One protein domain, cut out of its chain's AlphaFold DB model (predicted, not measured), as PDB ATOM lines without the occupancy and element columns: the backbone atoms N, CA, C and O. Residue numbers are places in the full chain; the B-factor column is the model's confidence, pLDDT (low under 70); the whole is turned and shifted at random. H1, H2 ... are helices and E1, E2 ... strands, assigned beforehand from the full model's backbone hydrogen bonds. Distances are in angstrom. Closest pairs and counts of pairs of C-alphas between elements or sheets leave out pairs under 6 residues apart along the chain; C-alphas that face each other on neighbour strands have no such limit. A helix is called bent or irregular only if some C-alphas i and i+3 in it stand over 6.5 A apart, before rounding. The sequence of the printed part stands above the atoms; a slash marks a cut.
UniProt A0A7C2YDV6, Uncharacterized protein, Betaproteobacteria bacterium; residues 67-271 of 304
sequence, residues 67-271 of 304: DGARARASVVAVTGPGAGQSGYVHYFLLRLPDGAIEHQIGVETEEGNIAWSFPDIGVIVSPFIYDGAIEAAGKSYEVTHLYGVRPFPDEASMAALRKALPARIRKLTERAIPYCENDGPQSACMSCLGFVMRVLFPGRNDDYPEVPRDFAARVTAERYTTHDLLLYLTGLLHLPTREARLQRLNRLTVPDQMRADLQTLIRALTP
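This is residues 67 to 271 of the 304 residues of an uncharacterized protein of Betaproteobacteria bacterium (UniProt A0A7C2YDV6). A six-stranded antiparallel sheet, curled like part of a barrel, has helices H3 and H4 over one face and the arm H2b over its edge strand E4. A helical hairpin, H5 and H6, sits off to one side, where H6 only grazes the sheet at E6. The 205 printed residues hold six named helices and six named strands in the order H1 E1 E2 E3 E4 E5 E6 H2 H3 H4 H5 H6, of mixed class, with sheet order E4, E3, E2, E1, E6, E5. The whole is compact, with a radius of gyration of the C-alphas of 16.3 A and spans of 47 by 38 by 36 A.

The strands are E1, residues 89 to 95, from C-alpha 89 at (92.008, 99.076, 96.294); E2, 101 to 108, 22.0 A; E3, 113 to 118; E4, 122 to 127; E5, 131 to 136; and E6, 139 to 149, 29.1 A, which bends by 59 degrees at residue 146. H1 is residues 67 to 72. H2, residues 155 to 173, was assigned as one helix by its hydrogen bonds but is bent, C-alphas 163 and 166 being 7.3 A apart; its arms are H2a, 155 to 163, and H2b, 166 to 173. H3 is 192 to 200, H4 226 to 233, H5 242 to 251, 14.5 A, and H6 256 to 268, 18.6 A, ending at C-alpha 268 at (112.148, 109.080, 97.900).

E1 to E4 form a meander, each strand the antiparallel neighbour of the one before. N 92 and O 104 of E1 and E2 are 2.8 A apart, N 107 and O 115 of E2 and E3 2.8 A, N 124 and O 116 of E4 and E3 2.9 A, N 91 and O 147 of E1 and E6 2.9 A, and N 134 and O 141 of E5 and E6 2.9 A. H3 is over E3 and E2 at a height of 7.7 A over the sheet; its closest C-alphas to E3 are Cys 192 and Ser 117, 4.6 A. H4 is on the same face. H5 and H6 touch at Arg 242 and Ile 266, C-alphas 6.3 A apart, at a shallow tilt of 11 degrees, opposite ways. Every O i to N i+4 pair is within hydrogen-bond range in H2a, H3, H4, H5 and H6; H2b has 3 of 4, H1 0 of 2 with 1 of 3 O i to N i+3 pairs.

The C-alphas farthest apart, Gly 68 and Gly 138, are 47.7 A apart. The printed part has no cut. The links H1 to E1, H2 to H3 and H3 to H4 are long. Mean pLDDT of the printed part is 92.1; residues 67 to 68, 185, 219 to 221 and 270 to 271 are under 70.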
ATOM      1  N   ASP A  67      94.066 116.882 107.716       60.38
ATOM      2  CA  ASP A  67      95.411 116.283 107.672       60.38
ATOM      3  C   ASP A  67      95.693 115.349 108.867       60.38
ATOM      4  O   ASP A  67      96.335 114.302 108.744       60.38
ATOM      5  N   GLY A  68      95.177 115.699 110.051       67.81
ATOM      6  CA  GLY A  68      95.377 114.916 111.267       67.81
ATOM      7  C   GLY A  68      94.474 113.688 111.397       67.81
ATOM      8  O   GLY A  68      94.812 112.774 112.149       67.81
ATOM      9  N   ALA A  69      93.309 113.644 110.744       79.88
ATOM     10  CA  ALA A  69      92.362 112.537 110.905       79.88
ATOM     11  C   ALA A  69      92.878 111.264 110.219       79.88
ATOM     12  O   ALA A  69      92.981 110.211 110.855       79.88
ATOM     13  N   ARG A  70      93.309 111.377 108.956       85.44
ATOM     14  CA  ARG A  70      93.831 110.241 108.180       85.44
ATOM     15  C   ARG A  70      95.117 109.669 108.774       85.44
ATOM     16  O   ARG A  70      95.257 108.454 108.880       85.44
ATOM     17  N   ALA A  71      96.024 110.531 109.234       85.81
ATOM     18  CA  ALA A  71      97.283 110.122 109.857       85.81
ATOM     19  C   ALA A  71      97.105 109.338 111.175       85.81
ATOM     20  O   ALA A  71      98.033 108.662 111.620       85.81
ATOM     21  N   ARG A  72      95.926 109.421 111.809       87.00
ATOM     22  CA  ARG A  72      95.599 108.722 113.064       87.00
ATOM     23  C   ARG A  72      94.708 107.497 112.874       87.00
ATOM     24  O   ARG A  72      94.689 106.648 113.759       87.00
ATOM     25  N   ALA A  73      94.008 107.389 111.749       88.50
ATOM     26  CA  ALA A  73      93.091 106.287 111.473       88.50
ATOM     27  C   ALA A  73      93.796 104.916 111.483       88.50
ATOM     28  O   ALA A  73      95.001 104.835 111.259       88.50
ATOM     29  N   SER A  74      93.079 103.822 111.725       91.44
ATOM     30  CA  SER A  74      93.621 102.491 111.436       91.44
ATOM     31  C   SER A  74      93.733 102.293 109.919       91.44
ATOM     32  O   SER A  74      92.970 102.867 109.141       91.44
ATOM     33  N   VAL A  75      94.714 101.499 109.494       95.19
ATOM     34  CA  VAL A  75      94.845 101.046 108.104       95.19
ATOM     35  C   VAL A  75      94.546  99.558 108.102       95.19
ATOM     36  O   VAL A  75      95.103  98.826 108.915       95.19
ATOM     37  N   VAL A  76      93.670  99.133 107.197       97.06
ATOM     38  CA  VAL A  76      93.406  97.717 106.941       97.06
ATOM     39  C   VAL A  76      93.978  97.397 105.569       97.06
ATOM     40  O   VAL A  76      93.600  98.027 104.579       97.06
ATOM     41  N   ALA A  77      94.909  96.450 105.537       97.50
ATOM     42  CA  ALA A  77      95.538  95.954 104.326       97.50
ATOM     43  C   ALA A  77      95.462  94.425 104.287       97.50
ATOM     44  O   ALA A  77      95.455  93.772 105.332       97.50
ATOM     45  N   VAL A  78      95.390  93.874 103.083       97.56
ATOM     46  CA  VAL A  78      95.160  92.449 102.806       97.56
ATOM     47  C   VAL A  78      96.168  91.953 101.774       97.56
ATOM     48  O   VAL A  78      96.700  92.741 100.993       97.56
ATOM     49  N   THR A  79      96.441  90.652 101.754       97.12
ATOM     50  CA  THR A  79      97.351  90.017 100.783       97.12
ATOM     51  C   THR A  79      96.621  89.432  99.575       97.12
ATOM     52  O   THR A  79      97.243  88.769  98.761       97.12
ATOM     53  N   GLY A  80      95.309  89.652  99.464       95.69
ATOM     54  CA  GLY A  80      94.462  89.090  98.418       95.69
ATOM     55  C   GLY A  80      92.980  89.378  98.667       95.69
ATOM     56  O   GLY A  80      92.676  89.910  99.737       95.69
ATOM     57  N   PRO A  81      92.085  89.064  97.712       95.94
ATOM     58  CA  PRO A  81      90.645  89.268  97.820       95.94
ATOM     59  C   PRO A  81      90.004  88.443  98.929       95.94
ATOM     60  O   PRO A  81      90.550  87.432  99.391       95.94
ATOM     61  N   GLY A  82      88.794  88.834  99.320       94.12
ATOM     62  CA  GLY A  82      88.034  88.069 100.295       94.12
ATOM     63  C   GLY A  82      86.652  88.627 100.604       94.12
ATOM     64  O   GLY A  82      86.300  89.761 100.291       94.12
ATOM     65  N   ALA A  83      85.852  87.813 101.291       93.62
ATOM     66  CA  ALA A  83      84.499  88.197 101.670       93.62
ATOM     67  C   ALA A  83      84.482  89.529 102.446       93.62
ATOM     68  O   ALA A  83      85.231  89.727 103.404       93.62
ATOM     69  N   GLY A  84      83.610  90.450 102.024       92.25
ATOM     70  CA  GLY A  84      83.472  91.776 102.633       92.25
ATOM     71  C   GLY A  84      84.522  92.813 102.206       92.25
ATOM     72  O   GLY A  84      84.457  93.951 102.684       92.25
ATOM     73  N   GLN A  85      85.442  92.464 101.296       96.88
ATOM     74  CA  GLN A  85      86.483  93.363 100.779       96.88
ATOM     75  C   GLN A  85      86.062  94.151  99.529       96.88
ATOM     76  O   GLN A  85      86.839  94.939  99.001       96.88
ATOM     77  N   SER A  86      84.802  94.046  99.103       97.81
ATOM     78  CA  SER A  86      84.241  94.918  98.064       97.81
ATOM     79  C   SER A  86      84.549  96.397  98.354       97.81
ATOM     80  O   SER A  86      84.298  96.913  99.453       97.81
ATOM     81  N   GLY A  87      85.142  97.073  97.372       98.12
ATOM     82  CA  GLY A  87      85.629  98.446  97.463       98.12
ATOM     83  C   GLY A  87      87.089  98.599  97.902       98.12
ATOM     84  O   GLY A  87      87.560  99.733  97.954       98.12
ATOM     85  N   TYR A  88      87.815  97.526  98.230       98.62
ATOM     86  CA  TYR A  88      89.251  97.606  98.521       98.62
ATOM     87  C   TYR A  88      90.027  97.954  97.248       98.62
ATOM     88  O   TYR A  88      89.651  97.552  96.150       98.62
ATOM     89  N   VAL A  89      91.109  98.720  97.399       98.69
ATOM     90  CA  VAL A  89      92.008  99.076  96.294       98.69
ATOM     91  C   VAL A  89      93.160  98.087  96.266       98.69
ATOM     92  O   VAL A  89      93.940  98.044  97.218       98.69
ATOM     93  N   HIS A  90      93.282  97.315  95.192       98.69
ATOM     94  CA  HIS A  90      94.340  96.323  95.017       98.69
ATOM     95  C   HIS A  90      95.427  96.866  94.102       98.69
ATOM     96  O   HIS A  90      95.129  97.482  93.082       98.69
ATOM     97  N   TYR A  91      96.673  96.643  94.509       98.31
ATOM     98  CA  TYR A  91      97.882  97.016  93.791       98.31
ATOM     99  C   TYR A  91      98.469  95.776  93.135       98.31
ATOM    100  O   TYR A  91      98.569  94.718  93.764       98.31
ATOM    101  N   PHE A  92      98.870  95.932  91.884       97.75
ATOM    102  CA  PHE A  92      99.460  94.901  91.054       97.75
ATOM    103  C   PHE A  92     100.724  95.449  90.399       97.75
ATOM    104  O   PHE A  92     100.863  96.652  90.169       97.75
ATOM    105  N   LEU A  93     101.631  94.544  90.075       96.12
ATOM    106  CA  LEU A  93     102.753  94.790  89.194       96.12
ATOM    107  C   LEU A  93     102.411  94.207  87.829       96.12
ATOM    108  O   LEU A  93     102.056  93.032  87.741       96.12
ATOM    109  N   LEU A  94     102.518  95.024  86.787       95.56
ATOM    110  CA  LEU A  94     102.394  94.578  85.406       95.56
ATOM    111  C   LEU A  94     103.778  94.536  84.780       95.56
ATOM    112  O   LEU A  94     104.494  95.538  84.824       95.56
ATOM    113  N   ARG A  95     104.132  93.411  84.156       96.00
ATOM    114  CA  ARG A  95     105.217  93.359  83.177       96.00
ATOM    115  C   ARG A  95     104.612  93.465  81.785       96.00
ATOM    116  O   ARG A  95     103.821  92.622  81.369       96.00
ATOM    117  N   LEU A  96     104.984  94.526  81.087       94.44
ATOM    118  CA  LEU A  96     104.541  94.815  79.737       94.44
ATOM    119  C   LEU A  96     105.256  93.896  78.727       94.44
ATOM    120  O   LEU A  96     106.321  93.352  79.033       94.44
ATOM    121  N   PRO A  97     104.728  93.771  77.497       95.00
ATOM    122  CA  PRO A  97     105.323  92.942  76.445       95.00
ATOM    123  C   PRO A  97     106.768  93.311  76.075       95.00
ATOM    124  O   PRO A  97     107.519  92.473  75.585       95.00
ATOM    125  N   ASP A  98     107.168  94.566  76.292       94.06
ATOM    126  CA  ASP A  98     108.533  95.060  76.075       94.06
ATOM    127  C   ASP A  98     109.459  94.844  77.292       94.06
ATOM    128  O   ASP A  98     110.617  95.262  77.282       94.06
ATOM    129  N   GLY A  99     108.958  94.194  78.347       92.31
ATOM    130  CA  GLY A  99     109.651  93.975  79.611       92.31
ATOM    131  C   GLY A  99     109.621  95.172  80.565       92.31
ATOM    132  O   GLY A  99     110.159  95.059  81.671       92.31
ATOM    133  N   ALA A 100     109.009  96.301  80.177       91.50
ATOM    134  CA  ALA A 100     108.784  97.422  81.080       91.50
ATOM    135  C   ALA A 100     107.829  97.024  82.208       91.50
ATOM    136  O   ALA A 100     107.105  96.035  82.121       91.50
ATOM    137  N   ILE A 101     107.850  97.798  83.290       89.62
ATOM    138  CA  ILE A 101     107.057  97.510  84.480       89.62
ATOM    139  C   ILE A 101     106.228  98.722  84.867       89.62
ATOM    140  O   ILE A 101     106.716  99.858  84.848       89.62
ATOM    141  N   GLU A 102     104.989  98.452  85.253       90.31
ATOM    142  CA  GLU A 102     103.993  99.444  85.631       90.31
ATOM    143  C   GLU A 102     103.254  99.010  86.902       90.31
ATOM    144  O   GLU A 102     103.053  97.821  87.161       90.31
ATOM    145  N   HIS A 103     102.900  99.988  87.735       93.44
ATOM    146  CA  HIS A 103     102.084  99.758  88.920       93.44
ATOM    147  C   HIS A 103     100.628  99.917  88.550       93.44
ATOM    148  O   HIS A 103     100.161 101.032  88.418       93.44
ATOM    149  N   GLN A 104      99.899  98.820  88.500       96.25
ATOM    150  CA  GLN A 104      98.489  98.845  88.175       96.25
ATOM    151  C   GLN A 104      97.657  98.834  89.455       96.25
ATOM    152  O   GLN A 104      98.017  98.186  90.442       96.25
ATOM    153  N   ILE A 105      96.507  99.507  89.446       98.19
ATOM    154  CA  ILE A 105      95.540  99.422  90.542       98.19
ATOM    155  C   ILE A 105      94.120  99.136  90.058       98.19
ATOM    156  O   ILE A 105      93.723  99.505  88.953       98.19
ATOM    157  N   GLY A 106      93.340  98.488  90.920       98.44
ATOM    158  CA  GLY A 106      91.931  98.184  90.690       98.44
ATOM    159  C   GLY A 106      91.114  98.195  91.977       98.44
ATOM    160  O   GLY A 106      91.665  98.304  93.073       98.44
ATOM    161  N   VAL A 107      89.795  98.085  91.845       98.69
ATOM    162  CA  VAL A 107      88.844  98.016  92.962       98.69
ATOM    163  C   VAL A 107      88.171  96.649  92.983       98.69
ATOM    164  O   VAL A 107      87.576  96.241  91.986       98.69
ATOM    165  N   GLU A 108      88.258  95.947  94.111       98.56
ATOM    166  CA  GLU A 108      87.581  94.660  94.294       98.56
ATOM    167  C   GLU A 108      86.057  94.847  94.299       98.56
ATOM    168  O   GLU A 108      85.536  95.792  94.901       98.56
ATOM    169  N   THR A 109      85.330  93.952  93.633       97.88
ATOM    170  CA  THR A 109      83.862  93.944  93.596       97.88
ATOM    171  C   THR A 109      83.281  92.880  94.536       97.88
ATOM    172  O   THR A 109      84.004  92.102  95.147       97.88
ATOM    173  N   GLU A 110      81.957  92.845  94.699       90.88
ATOM    174  CA  GLU A 110      81.282  91.929  95.637       90.88
ATOM    175  C   GLU A 110      81.485  90.439  95.321       90.88
ATOM    176  O   GLU A 110      81.476  89.610  96.225       90.88
ATOM    177  N   GLU A 111      81.745  90.111  94.058       89.75
ATOM    178  CA  GLU A 111      81.972  88.741  93.588       89.75
ATOM    179  C   GLU A 111      83.446  88.311  93.697       89.75
ATOM    180  O   GLU A 111      83.827  87.270  93.168       89.75
ATOM    181  N   GLY A 112      84.294  89.119  94.347       92.38
ATOM    182  CA  GLY A 112      85.738  88.885  94.380       92.38
ATOM    183  C   GLY A 112      86.391  89.051  93.005       92.38
ATOM    184  O   GLY A 112      87.445  88.477  92.760       92.38
ATOM    185  N   ASN A 113      85.758  89.806  92.101       97.69
ATOM    186  CA  ASN A 113      86.330  90.231  90.825       97.69
ATOM    187  C   ASN A 113      87.122  91.536  91.018       97.69
ATOM    188  O   ASN A 113      86.972  92.226  92.028       97.69
ATOM    189  N   ILE A 114      87.931  91.916  90.029       98.50
ATOM    190  CA  ILE A 114      88.646  93.194  89.999       98.50
ATOM    191  C   ILE A 114      88.079  94.091  88.897       98.50
ATOM    192  O   ILE A 114      87.942  93.680  87.746       98.50
ATOM    193  N   ALA A 115      87.730  95.325  89.253       98.56
ATOM    194  CA  ALA A 115      87.407  96.374  88.296       98.56
ATOM    195  C   ALA A 115      88.595  97.327  88.156       98.56
ATOM    196  O   ALA A 115      89.144  97.784  89.159       98.56
ATOM    197  N   TRP A 116      89.000  97.633  86.930       98.31
ATOM    198  CA  TRP A 116      90.206  98.415  86.636       98.31
ATOM    199  C   TRP A 116      90.223  98.888  85.180       98.31
ATOM    200  O   TRP A 116      89.443  98.405  84.360       98.31
ATOM    201  N   SER A 117      91.108  99.835  84.859       97.69
ATOM    202  CA  SER A 117      91.408 100.228  83.476       97.69
ATOM    203  C   SER A 117      92.718  99.587  83.038       97.69
ATOM    204  O   SER A 117      93.749  99.965  83.580       97.69
ATOM    205  N   PHE A 118      92.695  98.627  82.112       97.56
ATOM    206  CA  PHE A 118      93.841  97.771  81.771       97.56
ATOM    207  C   PHE A 118      94.420  98.073  80.371       97.56
ATOM    208  O   PHE A 118      93.627  98.293  79.448       97.56
ATOM    209  N   PRO A 119      95.756  98.055  80.168       96.62
ATOM    210  CA  PRO A 119      96.384  98.293  78.863       96.62
ATOM    211  C   PRO A 119      95.780  97.477  77.717       96.62
ATOM    212  O   PRO A 119      95.483  96.299  77.872       96.62
ATOM    213  N   ASP A 120      95.583  98.112  76.559       96.31
ATOM    214  CA  ASP A 120      95.003  97.506  75.347       96.31
ATOM    215  C   ASP A 120      93.579  96.914  75.494       96.31
ATOM    216  O   ASP A 120      93.054  96.335  74.541       96.31
ATOM    217  N   ILE A 121      92.918  97.112  76.643       96.69
ATOM    218  CA  ILE A 121      91.515  96.725  76.869       96.69
ATOM    219  C   ILE A 121      90.654  97.934  77.266       96.69
ATOM    220  O   ILE A 121      89.582  98.142  76.702       96.69
ATOM    221  N   GLY A 122      91.119  98.749  78.217       97.25
ATOM    222  CA  GLY A 122      90.338  99.823  78.830       97.25
ATOM    223  C   GLY A 122      89.642  99.403  80.124       97.25
ATOM    224  O   GLY A 122      90.122  98.529  80.845       97.25
ATOM    225  N   VAL A 123      88.529 100.061  80.452       97.56
ATOM    226  CA  VAL A 123      87.809  99.846  81.719       97.56
ATOM    227  C   VAL A 123      86.972  98.567  81.677       97.56
ATOM    228  O   VAL A 123      85.972  98.497  80.964       97.56
ATOM    229  N   ILE A 124      87.340  97.582  82.498       97.69
ATOM    230  CA  ILE A 124      86.694  96.265  82.562       97.69
ATOM    231  C   ILE A 124      86.496  95.774  84.001       97.69
ATOM    232  O   ILE A 124      87.118  96.267  84.943       97.69
ATOM    233  N   VAL A 125      85.644  94.757  84.145       98.06
ATOM    234  CA  VAL A 125      85.609  93.866  85.311       98.06
ATOM    235  C   VAL A 125      86.109  92.500  84.858       98.06
ATOM    236  O   VAL A 125      85.596  91.955  83.883       98.06
ATOM    237  N   SER A 126      87.095  91.950  85.555       97.44
ATOM    238  CA  SER A 126      87.647  90.619  85.288       97.44
ATOM    239  C   SER A 126      87.713  89.793  86.572       97.44
ATOM    240  O   SER A 126      87.685  90.369  87.663       97.44
ATOM    241  N   PRO A 127      87.855  88.460  86.480       97.25
ATOM    242  CA  PRO A 127      88.258  87.654  87.627       97.25
ATOM    243  C   PRO A 127      89.497  88.240  88.306       97.25
ATOM    244  O   PRO A 127      90.352  88.836  87.642       97.25
ATOM    245  N   PHE A 128      89.595  88.090  89.625       97.62
ATOM    246  CA  PHE A 128      90.782  88.528  90.349       97.62
ATOM    247  C   PHE A 128      91.987  87.658  89.982       97.62
ATOM    248  O   PHE A 128      91.903  86.430  89.990       97.62
ATOM    249  N   ILE A 129      93.119  88.297  89.694       96.44
ATOM    250  CA  ILE A 129      94.355  87.627  89.286       96.44
ATOM    251  C   ILE A 129      95.392  87.836  90.384       96.44
ATOM    252  O   ILE A 129      95.839  88.955  90.616       96.44
ATOM    253  N   TYR A 130      95.752  86.758  91.077       95.69
ATOM    254  CA  TYR A 130      96.829  86.788  92.068       95.69
ATOM    255  C   TYR A 130      98.203  86.824  91.404       95.69
ATOM    256  O   TYR A 130      99.045  87.630  91.774       95.69
ATOM    257  N   ASP A 131      98.421  85.940  90.443       96.25
ATOM    258  CA  ASP A 131      99.638  85.850  89.649       96.25
ATOM    259  C   ASP A 131      99.271  85.162  88.331       96.25
ATOM    260  O   ASP A 131      98.450  84.236  88.330       96.25
ATOM    261  N   GLY A 132      99.800  85.635  87.209       96.25
ATOM    262  CA  GLY A 132      99.488  85.070  85.899       96.25
ATOM    263  C   GLY A 132      99.731  86.045  84.759       96.25
ATOM    264  O   GLY A 132     100.568  86.936  84.861       96.25
ATOM    265  N   ALA A 133      98.988  85.876  83.667       96.44
ATOM    266  CA  ALA A 133      99.074  86.752  82.508       96.44
ATOM    267  C   ALA A 133      97.693  87.080  81.931       96.44
ATOM    268  O   ALA A 133      96.752  86.290  82.051       96.44
ATOM    269  N   ILE A 134      97.585  88.246  81.297       96.81
ATOM    270  CA  ILE A 134      96.410  88.682  80.540       96.81
ATOM    271  C   ILE A 134      96.810  88.863  79.081       96.81
ATOM    272  O   ILE A 134      97.775  89.562  78.780       96.81
ATOM    273  N   GLU A 135      96.028  88.269  78.183       97.62
ATOM    274  CA  GLU A 135      96.158  88.479  76.744       97.62
ATOM    275  C   GLU A 135      95.251  89.632  76.299       97.62
ATOM    276  O   GLU A 135      94.029  89.571  76.452       97.62
ATOM    277  N   ALA A 136      95.844  90.678  75.726       96.12
ATOM    278  CA  ALA A 136      95.141  91.854  75.225       96.12
ATOM    279  C   ALA A 136      95.736  92.300  73.888       96.12
ATOM    280  O   ALA A 136      96.949  92.431  73.754       96.12
ATOM    281  N   ALA A 137      94.886  92.497  72.874       95.81
ATOM    282  CA  ALA A 137      95.299  92.900  71.523       95.81
ATOM    283  C   ALA A 137      96.470  92.070  70.933       95.81
ATOM    284  O   ALA A 137      97.316  92.599  70.212       95.81
ATOM    285  N   GLY A 138      96.519  90.767  71.237       96.94
ATOM    286  CA  GLY A 138      97.577  89.855  70.781       96.94
ATOM    287  C   GLY A 138      98.908  89.984  71.531       96.94
ATOM    288  O   GLY A 138      99.932  89.528  71.024       96.94
ATOM    289  N   LYS A 139      98.907  90.625  72.702       97.75
ATOM    290  CA  LYS A 139     100.068  90.798  73.573       97.75
ATOM    291  C   LYS A 139      99.802  90.196  74.952       97.75
ATOM    292  O   LYS A 139      98.686  90.303  75.459       97.75
ATOM    293  N   SER A 140     100.856  89.667  75.568       97.44
ATOM    294  CA  SER A 140     100.811  89.083  76.907       97.44
ATOM    295  C   SER A 140     101.355  90.055  77.952       97.44
ATOM    296  O   SER A 140     102.439  90.616  77.776       97.44
ATOM    297  N   TYR A 141     100.601  90.250  79.028       97.56
ATOM    298  CA  TYR A 141     100.962  91.091  80.168       97.56
ATOM    299  C   TYR A 141     101.054  90.219  81.413       97.56
ATOM    300  O   TYR A 141     100.034  89.670  81.828       97.56
ATOM    301  N   GLU A 142     102.232  90.103  82.028       97.69
ATOM    302  CA  GLU A 142     102.349  89.390  83.307       97.69
ATOM    303  C   GLU A 142     101.778  90.269  84.418       97.69
ATOM    304  O   GLU A 142     102.057  91.468  84.476       97.69
ATOM    305  N   VAL A 143     100.978  89.682  85.300       97.25
ATOM    306  CA  VAL A 143     100.298  90.368  86.395       97.25
ATOM    307  C   VAL A 143     100.644  89.662  87.691       97.25
ATOM    308  O   VAL A 143     100.349  88.481  87.839       97.25
ATOM    309  N   THR A 144     101.172  90.409  88.655       97.19
ATOM    310  CA  THR A 144     101.421  89.922  90.016       97.19
ATOM    311  C   THR A 144     100.729  90.834  91.020       97.19
ATOM    312  O   THR A 144     100.994  92.034  91.086       97.19
ATOM    313  N   HIS A 145      99.834  90.280  91.833       97.69
ATOM    314  CA  HIS A 145      99.186  90.991  92.931       97.69
ATOM    315  C   HIS A 145     100.176  91.262  94.067       97.69
ATOM    316  O   HIS A 145     100.977  90.407  94.438       97.69
ATOM    317  N   LEU A 146     100.111  92.468  94.630       96.50
ATOM    318  CA  LEU A 146     100.984  92.897  95.720       96.50
ATOM    319  C   LEU A 146     100.241  92.897  97.058       96.50
ATOM    320  O   LEU A 146     100.657  92.246  98.016       96.50
ATOM    321  N   TYR A 147      99.164  93.676  97.146       98.12
ATOM    322  CA  TYR A 147      98.337  93.836  98.347       98.12
ATOM    323  C   TYR A 147      97.048  94.603  98.024       98.12
ATOM    324  O   TYR A 147      96.921  95.229  96.974       98.12
ATOM    325  N   GLY A 148      96.071  94.541  98.925       98.31
ATOM    326  CA  GLY A 148      94.863  95.365  98.915       98.31
ATOM    327  C   GLY A 148      94.831  96.320 100.105       98.31
ATOM    328  O   GLY A 148      95.358  96.007 101.172       98.31
ATOM    329  N   VAL A 149      94.212  97.489  99.943       98.50
ATOM    330  CA  VAL A 149      94.080  98.511 100.988       98.50
ATOM    331  C   VAL A 149      92.640  99.001 101.055       98.50
ATOM    332  O   VAL A 149      92.055  99.416 100.054       98.50
ATOM    333  N   ARG A 150      92.080  99.023 102.263       97.94
ATOM    334  CA  ARG A 150      90.761  99.596 102.530       97.94
ATOM    335  C   ARG A 150      90.801 101.125 102.361       97.94
ATOM    336  O   ARG A 150      91.518 101.796 103.114       97.94
ATOM    337  N   PRO A 151      90.030 101.721 101.432       97.06
ATOM    338  CA  PRO A 151      90.181 103.137 101.113       97.06
ATOM    339  C   PRO A 151      89.619 104.072 102.185       97.06
ATOM    340  O   PRO A 151      90.180 105.146 102.394       97.06
ATOM    341  N   PHE A 152      88.568 103.683 102.912       95.38
ATOM    342  CA  PHE A 152      87.974 104.493 103.980       95.38
ATOM    343  C   PHE A 152      88.124 103.813 105.343       95.38
ATOM    344  O   PHE A 152      87.864 102.615 105.444       95.38
ATOM    345  N   PRO A 153      88.538 104.535 106.397       91.69
ATOM    346  CA  PRO A 153      88.879 103.914 107.673       91.69
ATOM    347  C   PRO A 153      87.660 103.450 108.477       91.69
ATOM    348  O   PRO A 153      87.770 102.502 109.249       91.69
ATOM    349  N   ASP A 154      86.504 104.091 108.308       93.56
ATOM    350  CA  ASP A 154      85.284 103.787 109.055       93.56
ATOM    351  C   ASP A 154      84.318 102.877 108.273       93.56
ATOM    352  O   ASP A 154      84.349 102.794 107.040       93.56
ATOM    353  N   GLU A 155      83.476 102.132 108.996       94.94
ATOM    354  CA  GLU A 155      82.502 101.207 108.392       94.94
ATOM    355  C   GLU A 155      81.378 101.920 107.651       94.94
ATOM    356  O   GLU A 155      80.905 101.400 106.644       94.94
ATOM    357  N   ALA A 156      80.961 103.105 108.103       96.62
ATOM    358  CA  ALA A 156      79.873 103.835 107.463       96.62
ATOM    359  C   ALA A 156      80.260 104.256 106.037       96.62
ATOM    360  O   ALA A 156      79.518 103.991 105.088       96.62
ATOM    361  N   SER A 157      81.456 104.821 105.865       95.31
ATOM    362  CA  SER A 157      82.012 105.190 104.561       95.31
ATOM    363  C   SER A 157      82.246 103.972 103.667       95.31
ATOM    364  O   SER A 157      81.918 104.015 102.482       95.31
ATOM    365  N   MET A 158      82.744 102.853 104.213       97.00
ATOM    366  CA  MET A 158      82.882 101.614 103.433       97.00
ATOM    367  C   MET A 158      81.534 101.019 103.025       97.00
ATOM    368  O   MET A 158      81.390 100.571 101.893       97.00
ATOM    369  N   ALA A 159      80.530 101.026 103.902       97.06
ATOM    370  CA  ALA A 159      79.183 100.570 103.571       97.06
ATOM    371  C   ALA A 159      78.548 101.444 102.480       97.06
ATOM    372  O   ALA A 159      77.948 100.916 101.542       97.06
ATOM    373  N   ALA A 160      78.734 102.766 102.558       97.12
ATOM    374  CA  ALA A 160      78.299 103.695 101.522       97.12
ATOM    375  C   ALA A 160      79.007 103.432 100.181       97.12
ATOM    376  O   ALA A 160      78.340 103.398  99.144       97.12
ATOM    377  N   LEU A 161      80.326 103.194 100.199       97.31
ATOM    378  CA  LEU A 161      81.088 102.816  99.007       97.31
ATOM    379  C   LEU A 161      80.549 101.515  98.406       97.31
ATOM    380  O   LEU A 161      80.149 101.529  97.249       97.31
ATOM    381  N   ARG A 162      80.475 100.430  99.188       97.56
ATOM    382  CA  ARG A 162      79.988  99.112  98.738       97.56
ATOM    383  C   ARG A 162      78.609  99.202  98.093       97.56
ATOM    384  O   ARG A 162      78.414  98.690  96.999       97.56
ATOM    385  N   LYS A 163      77.681  99.936  98.716       97.44
ATOM    386  CA  LYS A 163      76.333 100.157  98.175       97.44
ATOM    387  C   LYS A 163      76.347 100.875  96.820       97.44
ATOM    388  O   LYS A 163      75.526 100.572  95.958       97.44
ATOM    389  N   ALA A 164      77.234 101.851  96.637       97.19
ATOM    390  CA  ALA A 164      77.313 102.641  95.408       97.19
ATOM    391  C   ALA A 164      78.178 101.989  94.312       97.19
ATOM    392  O   ALA A 164      78.064 102.361  93.143       97.19
ATOM    393  N   LEU A 165      79.045 101.047  94.684       97.44
ATOM    394  CA  LEU A 165      80.109 100.521  93.837       97.44
ATOM    395  C   LEU A 165      79.605  99.899  92.520       97.44
ATOM    396  O   LEU A 165      80.132 100.297  91.478       97.44
ATOM    397  N   PRO A 166      78.563  99.038  92.498       97.38
ATOM    398  CA  PRO A 166      78.087  98.437  91.250       97.38
ATOM    399  C   PRO A 166      77.648  99.481  90.218       97.38
ATOM    400  O   PRO A 166      77.981  99.376  89.043       97.38
ATOM    401  N   ALA A 167      76.942 100.527  90.660       96.44
ATOM    402  CA  ALA A 167      76.483 101.593  89.774       96.44
ATOM    403  C   ALA A 167      77.647 102.445  89.239       96.44
ATOM    404  O   ALA A 167      77.635 102.814  88.067       96.44
ATOM    405  N   ARG A 168      78.656 102.732  90.078       95.75
ATOM    406  CA  ARG A 168      79.852 103.493  89.675       95.75
ATOM    407  C   ARG A 168      80.676 102.738  88.636       95.75
ATOM    408  O   ARG A 168      81.030 103.320  87.619       95.75
ATOM    409  N   ILE A 169      80.944 101.452  88.876       96.56
ATOM    410  CA  ILE A 169      81.726 100.611  87.961       96.56
ATOM    411  C   ILE A 169      80.979 100.426  86.643       96.56
ATOM    412  O   ILE A 169      81.540 100.733  85.595       96.56
ATOM    413  N   ARG A 170      79.705 100.003  86.697       96.12
ATOM    414  CA  ARG A 170      78.894  99.736  85.500       96.12
ATOM    415  C   ARG A 170      78.878 100.930  84.547       96.12
ATOM    416  O   ARG A 170      79.091 100.774  83.351       96.12
ATOM    417  N   LYS A 171      78.705 102.134  85.096       93.94
ATOM    418  CA  LYS A 171      78.697 103.377  84.321       93.94
ATOM    419  C   LYS A 171      79.994 103.617  83.539       93.94
ATOM    420  O   LYS A 171      79.952 104.185  82.453       93.94
ATOM    421  N   LEU A 172      81.143 103.231  84.093       94.06
ATOM    422  CA  LEU A 172      82.442 103.402  83.439       94.06
ATOM    423  C   LEU A 172      82.728 102.275  82.438       94.06
ATOM    424  O   LEU A 172      83.244 102.549  81.359       94.06
ATOM    425  N   THR A 173      82.345 101.036  82.754       95.12
ATOM    426  CA  THR A 173      82.540  99.880  81.864       95.12
ATOM    427  C   THR A 173      81.643  99.939  80.626       95.12
ATOM    428  O   THR A 173      82.099  99.652  79.526       95.12
ATOM    429  N   GLU A 174      80.384 100.374  80.762       95.88
ATOM    430  CA  GLU A 174      79.433 100.487  79.637       95.88
ATOM    431  C   GLU A 174      79.857 101.533  78.592       95.88
ATOM    432  O   GLU A 174      79.424 101.475  77.445       95.88
ATOM    433  N   ARG A 175      80.728 102.478  78.968       93.31
ATOM    434  CA  ARG A 175      81.275 103.499  78.063       93.31
ATOM    435  C   ARG A 175      82.410 102.980  77.172       93.31
ATOM    436  O   ARG A 175      82.847 103.737  76.311       93.31
ATOM    437  N   ALA A 176      82.897 101.753  77.389       93.25
ATOM    438  CA  ALA A 176      84.027 101.166  76.659       93.25
ATOM    439  C   ALA A 176      85.245 102.113  76.583       93.25
ATOM    440  O   ALA A 176      85.841 102.310  75.525       93.25
ATOM    441  N   ILE A 177      85.576 102.753  77.711       94.69
ATOM    442  CA  ILE A 177      86.634 103.767  77.773       94.69
ATOM    443  C   ILE A 177      87.995 103.076  77.586       94.69
ATOM    444  O   ILE A 177      88.333 102.227  78.416       94.69
ATOM    445  N   PRO A 178      88.789 103.422  76.554       96.38
ATOM    446  CA  PRO A 178      90.105 102.831  76.328       96.38
ATOM    447  C   PRO A 178      91.114 103.224  77.413       96.38
ATOM    448  O   PRO A 178      90.978 104.255  78.080       96.38
ATOM    449  N   TYR A 179      92.164 102.418  77.555       95.06
ATOM    450  CA  TYR A 179      93.264 102.702  78.471       95.06
ATOM    451  C   TYR A 179      94.154 103.833  77.957       95.06
ATOM    452  O   TYR A 179      94.400 103.949  76.755       95.06
ATOM    453  N   CYS A 180      94.693 104.630  78.876       91.88
ATOM    454  CA  CYS A 180      95.871 105.443  78.609       91.88
ATOM    455  C   CYS A 180      96.650 105.746  79.883       91.88
ATOM    456  O   CYS A 180      96.085 105.841  80.963       91.88
ATOM    457  N   GLU A 181      97.945 105.979  79.721       84.69
ATOM    458  CA  GLU A 181      98.862 106.395  80.787       84.69
ATOM    459  C   GLU A 181      98.506 107.793  81.346       84.69
ATOM    460  O   GLU A 181      98.448 108.035  82.558       84.69
ATOM    461  N   ASN A 182      98.201 108.722  80.434       81.31
ATOM    462  CA  ASN A 182      97.956 110.132  80.723       81.31
ATOM    463  C   ASN A 182      96.463 110.464  80.601       81.31
ATOM    464  O   ASN A 182      95.999 110.939  79.564       81.31
ATOM    465  N   ASP A 183      95.722 110.210  81.675       79.12
ATOM    466  CA  ASP A 183      94.316 110.599  81.821       79.12
ATOM    467  C   ASP A 183      94.210 112.095  82.150       79.12
ATOM    468  O   ASP A 183      95.038 112.645  82.877       79.12
ATOM    469  N   GLY A 184      93.189 112.775  81.636       75.50
ATOM    470  CA  GLY A 184      92.924 114.149  82.006       75.50
ATOM    471  C   GLY A 184      91.531 114.667  81.635       75.50
ATOM    472  O   GLY A 184      90.714 113.966  81.052       75.50
ATOM    473  N   PRO A 185      91.282 115.956  81.927       67.19
ATOM    474  CA  PRO A 185      90.034 116.692  81.685       67.19
ATOM    475  C   PRO A 185      89.340 116.472  80.327       67.19
ATOM    476  O   PRO A 185      88.133 116.661  80.195       67.19
ATOM    477  N   GLN A 186      90.124 116.153  79.302       71.56
ATOM    478  CA  GLN A 186      89.703 116.058  77.907       71.56
ATOM    479  C   GLN A 186      90.102 114.716  77.281       71.56
ATOM    480  O   GLN A 186      89.984 114.548  76.068       71.56
ATOM    481  N   SER A 187      90.617 113.768  78.074       78.00
ATOM    482  CA  SER A 187      91.011 112.472  77.540       78.00
ATOM    483  C   SER A 187      89.771 111.626  77.264       78.00
ATOM    484  O   SER A 187      88.907 111.447  78.118       78.00
ATOM    485  N   ALA A 188      89.704 111.044  76.069       89.19
ATOM    486  CA  ALA A 188      88.715 110.017  75.733       89.19
ATOM    487  C   ALA A 188      89.106 108.630  76.285       89.19
ATOM    488  O   ALA A 188      88.551 107.621  75.868       89.19
ATOM    489  N   CYS A 189      90.089 108.579  77.183       93.00
ATOM    490  CA  CYS A 189      90.718 107.385  77.732       93.00
ATOM    491  C   CYS A 189      90.925 107.551  79.244       93.00
ATOM    492  O   CYS A 189      90.822 108.667  79.765       93.00
ATOM    493  N   MET A 190      91.213 106.452  79.941       93.62
ATOM    494  CA  MET A 190      91.305 106.415  81.400       93.62
ATOM    495  C   MET A 190      92.488 105.569  81.870       93.62
ATOM    496  O   MET A 190      92.631 104.419  81.454       93.62
ATOM    497  N   SER A 191      93.301 106.114  82.773       94.75
ATOM    498  CA  SER A 191      94.380 105.366  83.431       94.75
ATOM    499  C   SER A 191      93.833 104.504  84.562       94.75
ATOM    500  O   SER A 191      92.708 104.716  85.030       94.75
ATOM    501  N   CYS A 192      94.615 103.539  85.051       96.75
ATOM    502  CA  CYS A 192      94.185 102.724  86.189       96.75
ATOM    503  C   CYS A 192      93.945 103.598  87.436       96.75
ATOM    504  O   CYS A 192      92.930 103.459  88.124       96.75
ATOM    505  N   LEU A 193      94.803 104.604  87.648       95.44
ATOM    506  CA  LEU A 193      94.630 105.599  88.696       95.44
ATOM    507  C   LEU A 193      93.385 106.450  88.463       95.44
ATOM    508  O   LEU A 193      92.585 106.622  89.380       95.44
ATOM    509  N   GLY A 194      93.195 106.967  87.250       93.88
ATOM    510  CA  GLY A 194      92.029 107.771  86.897       93.88
ATOM    511  C   GLY A 194      90.709 107.034  87.117       93.88
ATOM    512  O   GLY A 194      89.744 107.635  87.601       93.88
ATOM    513  N   PHE A 195      90.681 105.729  86.841       96.19
ATOM    514  CA  PHE A 195      89.559 104.852  87.156       96.19
ATOM    515  C   PHE A 195      89.316 104.767  88.664       96.19
ATOM    516  O   PHE A 195      88.233 105.131  89.134       96.19
ATOM    517  N   VAL A 196      90.321 104.352  89.445       97.38
ATOM    518  CA  VAL A 196      90.167 104.179  90.899       97.38
ATOM    519  C   VAL A 196      89.772 105.494  91.568       97.38
ATOM    520  O   VAL A 196      88.870 105.517  92.404       97.38
ATOM    521  N   MET A 197      90.373 106.613  91.164       95.12
ATOM    522  CA  MET A 197      90.064 107.932  91.717       95.12
ATOM    523  C   MET A 197      88.601 108.330  91.482       95.12
ATOM    524  O   MET A 197      87.959 108.818  92.412       95.12
ATOM    525  N   ARG A 198      88.042 108.084  90.287       94.06
ATOM    526  CA  ARG A 198      86.622 108.359  89.983       94.06
ATOM    527  C   ARG A 198      85.670 107.406  90.704       94.06
ATOM    528  O   ARG A 198      84.575 107.814  91.088       94.06
ATOM    529  N   VAL A 199      86.087 106.160  90.942       96.12
ATOM    530  CA  VAL A 199      85.311 105.199  91.739       96.12
ATOM    531  C   VAL A 199      85.276 105.598  93.214       96.12
ATOM    532  O   VAL A 199      84.203 105.561  93.820       96.12
ATOM    533  N   LEU A 200      86.408 105.988  93.805       96.62
ATOM    534  CA  LEU A 200      86.492 106.346  95.225       96.62
ATOM    535  C   LEU A 200      85.885 107.719  95.519       96.62
ATOM    536  O   LEU A 200      85.145 107.871  96.494       96.62
ATOM    537  N   PHE A 201      86.171 108.697  94.663       94.25
ATOM    538  CA  PHE A 201      85.839 110.104  94.858       94.25
ATOM    539  C   PHE A 201      85.030 110.617  93.662       94.25
ATOM    540  O   PHE A 201      85.546 111.398  92.864       94.25
ATOM    541  N   PRO A 202      83.778 110.161  93.478       90.88
ATOM    542  CA  PRO A 202      82.981 110.585  92.335       90.88
ATOM    543  C   PRO A 202      82.772 112.098  92.397       90.88
ATOM    544  O   PRO A 202      82.314 112.616  93.415       90.88
ATOM    545  N   GLY A 203      83.123 112.802  91.324       87.31
ATOM    546  CA  GLY A 203      82.816 114.218  91.208       87.31
ATOM    547  C   GLY A 203      81.408 114.477  90.702       87.31
ATOM    548  O   GLY A 203      80.620 113.566  90.449       87.31
ATOM    549  N   ARG A 204      81.093 115.765  90.539       83.12
ATOM    550  CA  ARG A 204      79.798 116.221  90.008       83.12
ATOM    551  C   ARG A 204      79.530 115.721  88.588       83.12
ATOM    552  O   ARG A 204      78.378 115.467  88.251       83.12
ATOM    553  N   ASN A 205      80.591 115.574  87.796       77.88
ATOM    554  CA  ASN A 205      80.555 115.050  86.437       77.88
ATOM    555  C   ASN A 205      81.482 113.834  86.359       77.88
ATOM    556  O   ASN A 205      82.505 113.790  87.043       77.88
ATOM    557  N   ASP A 206      81.157 112.881  85.488       73.38
ATOM    558  CA  ASP A 206      81.865 111.593  85.402       73.38
ATOM    559  C   ASP A 206      83.321 111.706  84.963       73.38
ATOM    560  O   ASP A 206      84.103 110.773  85.132       73.38
ATOM    561  N   ASP A 207      83.691 112.848  84.396       76.06
ATOM    562  CA  ASP A 207      85.013 113.054  83.831       76.06
ATOM    563  C   ASP A 207      86.042 113.474  84.891       76.06
ATOM    564  O   ASP A 207      87.236 113.417  84.612       76.06
ATOM    565  N   TYR A 208      85.627 113.816  86.122       79.12
ATOM    566  CA  TYR A 208      86.539 114.310  87.162       79.12
ATOM    567  C   TYR A 208      86.275 113.685  88.530       79.12
ATOM    568  O   TYR A 208      85.144 113.740  89.017       79.12
ATOM    569  N   PRO A 209      87.310 113.172  89.214       88.44
ATOM    570  CA  PRO A 209      87.177 112.832  90.618       88.44
ATOM    571  C   PRO A 209      87.112 114.102  91.484       88.44
ATOM    572  O   PRO A 209      87.891 115.040  91.303       88.44
ATOM    573  N   GLU A 210      86.215 114.131  92.470       89.56
ATOM    574  CA  GLU A 210      86.192 115.157  93.520       89.56
ATOM    575  C   GLU A 210      87.097 114.720  94.670       89.56
ATOM    576  O   GLU A 210      86.659 114.278  95.732       89.56
ATOM    577  N   VAL A 211      88.401 114.795  94.405       89.06
ATOM    578  CA  VAL A 211      89.428 114.347  95.343       89.06
ATOM    579  C   VAL A 211      89.365 115.133  96.659       89.06
ATOM    580  O   VAL A 211      89.078 116.335  96.647       89.06
ATOM    581  N   PRO A 212      89.656 114.489  97.803       89.50
ATOM    582  CA  PRO A 212      89.752 115.178  99.080       89.50
ATOM    583  C   PRO A 212      90.741 116.346  99.007       89.50
ATOM    584  O   PRO A 212      91.802 116.234  98.399       89.50
ATOM    585  N   ARG A 213      90.411 117.479  99.640       83.88
ATOM    586  CA  ARG A 213      91.243 118.704  99.592       83.88
ATOM    587  C   ARG A 213      92.656 118.516 100.135       83.88
ATOM    588  O   ARG A 213      93.553 119.298  99.828       83.88
ATOM    589  N   ASP A 214      92.822 117.536 101.006       82.25
ATOM    590  CA  ASP A 214      94.079 117.154 101.620       82.25
ATOM    591  C   ASP A 214      94.884 116.181 100.728       82.25
ATOM    592  O   ASP A 214      96.085 116.006 100.940       82.25
ATOM    593  N   PHE A 215      94.297 115.624  99.661       87.44
ATOM    594  CA  PHE A 215      95.008 114.803  98.682       87.44
ATOM    595  C   PHE A 215      95.897 115.655  97.759       87.44
ATOM    596  O   PHE A 215      95.469 116.188  96.731       87.44
ATOM    597  N   ALA A 216      97.168 115.794  98.140       77.88
ATOM    598  CA  ALA A 216      98.181 116.546  97.401       77.88
ATOM    599  C   ALA A 216      99.107 115.627  96.589       77.88
ATOM    600  O   ALA A 216      99.615 114.644  97.126       77.88
ATOM    601  N   ALA A 217      99.411 115.999  95.343       72.88
ATOM    602  CA  ALA A 217     100.483 115.370  94.572       72.88
ATOM    603  C   ALA A 217     101.832 115.704  95.231       72.88
ATOM    604  O   ALA A 217     102.238 116.870  95.282       72.88
ATOM    605  N   ARG A 218     102.509 114.705  95.807       70.56
ATOM    606  CA  ARG A 218     103.769 114.898  96.548       70.56
ATOM    607  C   ARG A 218     104.943 114.172  95.913       70.56
ATOM    608  O   ARG A 218     106.072 114.572  96.179       70.56
ATOM    609  N   VAL A 219     104.694 113.148  95.098       62.25
ATOM    610  CA  VAL A 219     105.764 112.375  94.456       62.25
ATOM    611  C   VAL A 219     106.341 113.118  93.247       62.25
ATOM    612  O   VAL A 219     107.551 113.311  93.191       62.25
ATOM    613  N   THR A 220     105.503 113.589  92.317       59.41
ATOM    614  CA  THR A 220     105.959 114.270  91.083       59.41
ATOM    615  C   THR A 220     105.576 115.752  91.013       59.41
ATOM    616  O   THR A 220     105.896 116.412  90.030       59.41
ATOM    617  N   ALA A 221     104.926 116.291  92.055       66.81
ATOM    618  CA  ALA A 221     104.402 117.662  92.196       66.81
ATOM    619  C   ALA A 221     103.346 118.111  91.161       66.81
ATOM    620  O   ALA A 221     102.481 118.917  91.497       66.81
ATOM    621  N   GLU A 222     103.376 117.591  89.936       70.38
ATOM    622  CA  GLU A 222     102.517 118.027  88.830       70.38
ATOM    623  C   GLU A 222     101.287 117.138  88.633       70.38
ATOM    624  O   GLU A 222     100.266 117.594  88.110       70.38
ATOM    625  N   ARG A 223     101.371 115.862  89.028       79.25
ATOM    626  CA  ARG A 223     100.335 114.863  88.748       79.25
ATOM    627  C   ARG A 223     100.224 113.854  89.884       79.25
ATOM    628  O   ARG A 223     101.210 113.562  90.552       79.25
ATOM    629  N   TYR A 224      99.026 113.321  90.091       86.81
ATOM    630  CA  TYR A 224      98.823 112.222  91.030       86.81
ATOM    631  C   TYR A 224      99.369 110.923  90.453       86.81
ATOM    632  O   TYR A 224      99.113 110.640  89.285       86.81
ATOM    633  N   THR A 225     100.036 110.122  91.281       90.31
ATOM    634  CA  THR A 225     100.470 108.759  90.947       90.31
ATOM    635  C   THR A 225      99.805 107.723  91.863       90.31
ATOM    636  O   THR A 225      99.281 108.053  92.931       90.31
ATOM    637  N   THR A 226      99.889 106.438  91.515       93.62
ATOM    638  CA  THR A 226      99.452 105.335  92.398       93.62
ATOM    639  C   THR A 226     100.176 105.346  93.745       93.62
ATOM    640  O   THR A 226      99.576 105.073  94.782       93.62
ATOM    641  N   HIS A 227     101.438 105.778  93.771       93.31
ATOM    642  CA  HIS A 227     102.166 106.037  95.017       93.31
ATOM    643  C   HIS A 227     101.565 107.152  95.884       93.31
ATOM    644  O   HIS A 227     101.511 106.984  97.104       93.31
ATOM    645  N   ASP A 228     101.113 108.273  95.303       92.06
ATOM    646  CA  ASP A 228     100.434 109.323  96.076       92.06
ATOM    647  C   ASP A 228      99.170 108.755  96.730       92.06
ATOM    648  O   ASP A 228      98.943 108.975  97.923       92.06
ATOM    649  N   LEU A 229      98.390 107.960  95.982       95.19
ATOM    650  CA  LEU A 229      97.213 107.280  96.518       95.19
ATOM    651  C   LEU A 229      97.594 106.336  97.665       95.19
ATOM    652  O   LEU A 229      96.996 106.417  98.735       95.19
ATOM    653  N   LEU A 230      98.621 105.500  97.507       96.44
ATOM    654  CA  LEU A 230      99.077 104.591  98.562       96.44
ATOM    655  C   LEU A 230      99.484 105.344  99.839       96.44
ATOM    656  O   LEU A 230      99.079 104.983 100.951       96.44
ATOM    657  N   LEU A 231     100.254 106.426  99.694       95.31
ATOM    658  CA  LEU A 231     100.664 107.290 100.804       95.31
ATOM    659  C   LEU A 231      99.462 107.962 101.478       95.31
ATOM    660  O   LEU A 231      99.440 108.107 102.703       95.31
ATOM    661  N   TYR A 232      98.461 108.367 100.699       95.00
ATOM    662  CA  TYR A 232      97.231 108.960 101.212       95.00
ATOM    663  C   TYR A 232      96.390 107.941 101.983       95.00
ATOM    664  O   TYR A 232      96.037 108.170 103.142       95.00
ATOM    665  N   LEU A 233      96.138 106.769 101.390       95.69
ATOM    666  CA  LEU A 233      95.327 105.716 102.002       95.69
ATOM    667  C   LEU A 233      95.932 105.216 103.320       95.69
ATOM    668  O   LEU A 233      95.195 104.888 104.251       95.69
ATOM    669  N   THR A 234      97.258 105.245 103.445       96.06
ATOM    670  CA  THR A 234      97.986 104.861 104.667       96.06
ATOM    671  C   THR A 234      98.138 105.992 105.694       96.06
ATOM    672  O   THR A 234      98.606 105.768 106.817       96.06
ATOM    673  N   GLY A 235      97.724 107.214 105.346       94.50
ATOM    674  CA  GLY A 235      97.874 108.404 106.187       94.50
ATOM    675  C   GLY A 235      99.325 108.872 106.336       94.50
ATOM    676  O   GLY A 235      99.647 109.577 107.291       94.50
ATOM    677  N   LEU A 236     100.212 108.468 105.424       94.44
ATOM    678  CA  LEU A 236     101.624 108.855 105.402       94.44
ATOM    679  C   LEU A 236     101.869 110.152 104.617       94.44
ATOM    680  O   LEU A 236     102.861 110.839 104.873       94.44
ATOM    681  N   LEU A 237     100.966 110.503 103.695       90.75
ATOM    682  CA  LEU A 237     101.107 111.662 102.809       90.75
ATOM    683  C   LEU A 237     101.263 112.991 103.575       90.75
ATOM    684  O   LEU A 237     102.134 113.795 103.244       90.75
ATOM    685  N   HIS A 238     100.469 113.196 104.631       85.94
ATOM    686  CA  HIS A 238     100.377 114.474 105.362       85.94
ATOM    687  C   HIS A 238     101.433 114.650 106.454       85.94
ATOM    688  O   HIS A 238     101.561 115.726 107.035       85.94
ATOM    689  N   LEU A 239     102.185 113.596 106.775       89.94
ATOM    690  CA  LEU A 239     103.181 113.674 107.834       89.94
ATOM    691  C   LEU A 239     104.373 114.507 107.348       89.94
ATOM    692  O   LEU A 239     104.904 114.227 106.275       89.94
ATOM    693  N   PRO A 240     104.809 115.527 108.106       86.88
ATOM    694  CA  PRO A 240     105.731 116.540 107.594       86.88
ATOM    695  C   PRO A 240     107.161 116.023 107.423       86.88
ATOM    696  O   PRO A 240     107.873 116.456 106.519       86.88
ATOM    697  N   THR A 241     107.590 115.089 108.273       90.69
ATOM    698  CA  THR A 241     108.975 114.608 108.320       90.69
ATOM    699  C   THR A 241     109.080 113.135 107.953       90.69
ATOM    700  O   THR A 241     108.126 112.359 108.067       90.69
ATOM    701  N   ARG A 242     110.273 112.731 107.511       93.31
ATOM    702  CA  ARG A 242     110.595 111.328 107.237       93.31
ATOM    703  C   ARG A 242     110.430 110.478 108.497       93.31
ATOM    704  O   ARG A 242     109.854 109.396 108.437       93.31
ATOM    705  N   GLU A 243     110.878 110.993 109.634       95.56
ATOM    706  CA  GLU A 243     110.833 110.342 110.940       95.56
ATOM    707  C   GLU A 243     109.387 110.104 111.374       95.56
ATOM    708  O   GLU A 243     109.052 108.992 111.772       95.56
ATOM    709  N   ALA A 244     108.503 111.098 111.215       94.50
ATOM    710  CA  ALA A 244     107.081 110.944 111.519       94.50
ATOM    711  C   ALA A 244     106.432 109.859 110.644       94.50
ATOM    712  O   ALA A 244     105.677 109.027 111.152       94.50
ATOM    713  N   ARG A 245     106.764 109.813 109.343       95.38
ATOM    714  CA  ARG A 245     106.281 108.763 108.430       95.38
ATOM    715  C   ARG A 245     106.770 107.374 108.833       95.38
ATOM    716  O   ARG A 245     105.970 106.446 108.872       95.38
ATOM    717  N   LEU A 246     108.051 107.226 109.174       96.69
ATOM    718  CA  LEU A 246     108.607 105.946 109.628       96.69
ATOM    719  C   LEU A 246     107.993 105.500 110.962       96.69
ATOM    720  O   LEU A 246     107.607 104.343 111.102       96.69
ATOM    721  N   GLN A 247     107.831 106.418 111.918       96.69
ATOM    722  CA  GLN A 247     107.156 106.133 113.186       96.69
ATOM    723  C   GLN A 247     105.713 105.679 112.969       96.69
ATOM    724  O   GLN A 247     105.270 104.723 113.599       96.69
ATOM    725  N   ARG A 248     104.982 106.341 112.065       95.31
ATOM    726  CA  ARG A 248     103.632 105.929 111.684       95.31
ATOM    727  C   ARG A 248     103.638 104.548 111.043       95.31
ATOM    728  O   ARG A 248     102.877 103.702 111.494       95.31
ATOM    729  N   LEU A 249     104.503 104.301 110.059       96.94
ATOM    730  CA  LEU A 249     104.614 103.006 109.384       96.94
ATOM    731  C   LEU A 249     104.882 101.862 110.373       96.94
ATOM    732  O   LEU A 249     104.274 100.800 110.261       96.94
ATOM    733  N   ASN A 250     105.723 102.083 111.385       97.12
ATOM    734  CA  ASN A 250     106.011 101.090 112.427       97.12
ATOM    735  C   ASN A 250     104.802 100.761 113.319       97.12
ATOM    736  O   ASN A 250     104.793  99.717 113.960       97.12
ATOM    737  N   ARG A 251     103.783 101.627 113.359       96.56
ATOM    738  CA  ARG A 251     102.519 101.390 114.076       96.56
ATOM    739  C   ARG A 251     101.445 100.747 113.200       96.56
ATOM    740  O   ARG A 251     100.396 100.383 113.717       96.56
ATOM    741  N   LEU A 252     101.660 100.670 111.887       96.19
ATOM    742  CA  LEU A 252     100.713 100.046 110.970       96.19
ATOM    743  C   LEU A 252     100.916  98.530 110.953       96.19
ATOM    744  O   LEU A 252     102.042  98.057 110.786       96.19
ATOM    745  N   THR A 253      99.816  97.786 111.026       96.25
ATOM    746  CA  THR A 253      99.778  96.357 110.700       96.25
ATOM    747  C   THR A 253      99.496  96.226 109.206       96.25
ATOM    748  O   THR A 253      98.356  96.355 108.772       96.25
ATOM    749  N   VAL A 254     100.550  96.052 108.410       96.75
ATOM    750  CA  VAL A 254     100.491  95.926 106.944       96.75
ATOM    751  C   VAL A 254     101.379  94.763 106.490       96.75
ATOM    752  O   VAL A 254     102.347  94.471 107.202       96.75
ATOM    753  N   PRO A 255     101.091  94.133 105.333       96.94
ATOM    754  CA  PRO A 255     101.954  93.104 104.755       96.94
ATOM    755  C   PRO A 255     103.403  93.577 104.594       96.94
ATOM    756  O   PRO A 255     103.646  94.753 104.304       96.94
ATOM    757  N   ASP A 256     104.365  92.662 104.737       95.62
ATOM    758  CA  ASP A 256     105.800  92.982 104.662       95.62
ATOM    759  C   ASP A 256     106.186  93.642 103.337       95.62
ATOM    760  O   ASP A 256     106.952  94.607 103.315       95.62
ATOM    761  N   GLN A 257     105.573  93.187 102.246       93.38
ATOM    762  CA  GLN A 257     105.756  93.763 100.922       93.38
ATOM    763  C   GLN A 257     105.342  95.240 100.868       93.38
ATOM    764  O   GLN A 257     106.129  96.111 100.502       93.38
ATOM    765  N   MET A 258     104.133  95.547 101.343       96.44
ATOM    766  CA  MET A 258     103.628  96.918 101.443       96.44
ATOM    767  C   MET A 258     104.515  97.773 102.353       96.44
ATOM    768  O   MET A 258     104.769  98.946 102.075       96.44
ATOM    769  N   ARG A 259     105.027  97.198 103.449       97.19
ATOM    770  CA  ARG A 259     105.972  97.886 104.334       97.19
ATOM    771  C   ARG A 259     107.255  98.262 103.592       97.19
ATOM    772  O   ARG A 259     107.714  99.394 103.754       97.19
ATOM    773  N   ALA A 260     107.818  97.355 102.796       94.69
ATOM    774  CA  ALA A 260     109.025  97.604 102.011       94.69
ATOM    775  C   ALA A 260     108.816  98.725 100.975       94.69
ATOM    776  O   ALA A 260     109.655  99.631 100.870       94.69
ATOM    777  N   ASP A 261     107.671  98.737 100.290       93.06
ATOM    778  CA  ASP A 261     107.311  99.800  99.342       93.06
ATOM    779  C   ASP A 261     107.196 101.149 100.025       93.06
ATOM    780  O   ASP A 261     107.843 102.117  99.623       93.06
ATOM    781  N   LEU A 262     106.421 101.212 101.110       95.38
ATOM    782  CA  LEU A 262     106.204 102.440 101.863       95.38
ATOM    783  C   LEU A 262     107.518 102.992 102.410       95.38
ATOM    784  O   LEU A 262     107.749 104.196 102.339       95.38
ATOM    785  N   GLN A 263     108.421 102.140 102.904       95.31
ATOM    786  CA  GLN A 263     109.761 102.576 103.303       95.31
ATOM    787  C   GLN A 263     110.529 103.195 102.134       95.31
ATOM    788  O   GLN A 263     111.240 104.187 102.321       95.31
ATOM    789  N   THR A 264     110.407 102.623 100.938       91.56
ATOM    790  CA  THR A 264     111.094 103.133  99.753       91.56
ATOM    791  C   THR A 264     110.503 104.458  99.282       91.56
ATOM    792  O   THR A 264     111.259 105.406  99.071       91.56
ATOM    793  N   LEU A 265     109.176 104.587  99.261       91.38
ATOM    794  CA  LEU A 265     108.488 105.847  98.978       91.38
ATOM    795  C   LEU A 265     108.845 106.934  99.997       91.38
ATOM    796  O   LEU A 265     109.184 108.052  99.618       91.38
ATOM    797  N   ILE A 266     108.868 106.611 101.294       92.75
ATOM    798  CA  ILE A 266     109.267 107.555 102.351       92.75
ATOM    799  C   ILE A 266     110.707 108.056 102.144       92.75
ATOM    800  O   ILE A 266     110.988 109.233 102.383       92.75
ATOM    801  N   ARG A 267     111.628 107.186 101.700       90.31
ATOM    802  CA  ARG A 267     113.001 107.590 101.348       90.31
ATOM    803  C   ARG A 267     113.010 108.551 100.156       90.31
ATOM    804  O   ARG A 267     113.698 109.564 100.234       90.31
ATOM    805  N   ALA A 268     112.227 108.267  99.115       85.75
ATOM    806  CA  ALA A 268     112.148 109.080  97.900       85.75
ATOM    807  C   ALA A 268     111.515 110.470  98.127       85.75
ATOM    808  O   ALA A 268     111.959 111.444  97.532       85.75
ATOM    809  N   LEU A 269     110.537 110.586  99.036       83.19
ATOM    810  CA  LEU A 269     109.876 111.857  99.381       83.19
ATOM    811  C   LEU A 269     110.754 112.845 100.158       83.19
ATOM    812  O   LEU A 269     110.355 113.991 100.369       83.19
ATOM    813  N   THR A 270     111.901 112.405 100.680       68.31
ATOM    814  CA  THR A 270     112.763 113.302 101.453       68.31
ATOM    815  C   THR A 270     113.335 114.335 100.485       68.31
ATOM    816  O   THR A 270     114.004 113.928  99.534       68.31
ATOM    817  N   PRO A 271     113.096 115.648 100.687       56.72
ATOM    818  CA  PRO A 271     113.613 116.665  99.788       56.72
ATOM    819  C   PRO A 271     115.114 116.461  99.673       56.72
ATOM    820  O   PRO A 271     115.834 116.550 100.672       56.72
TER     821      PRO A 271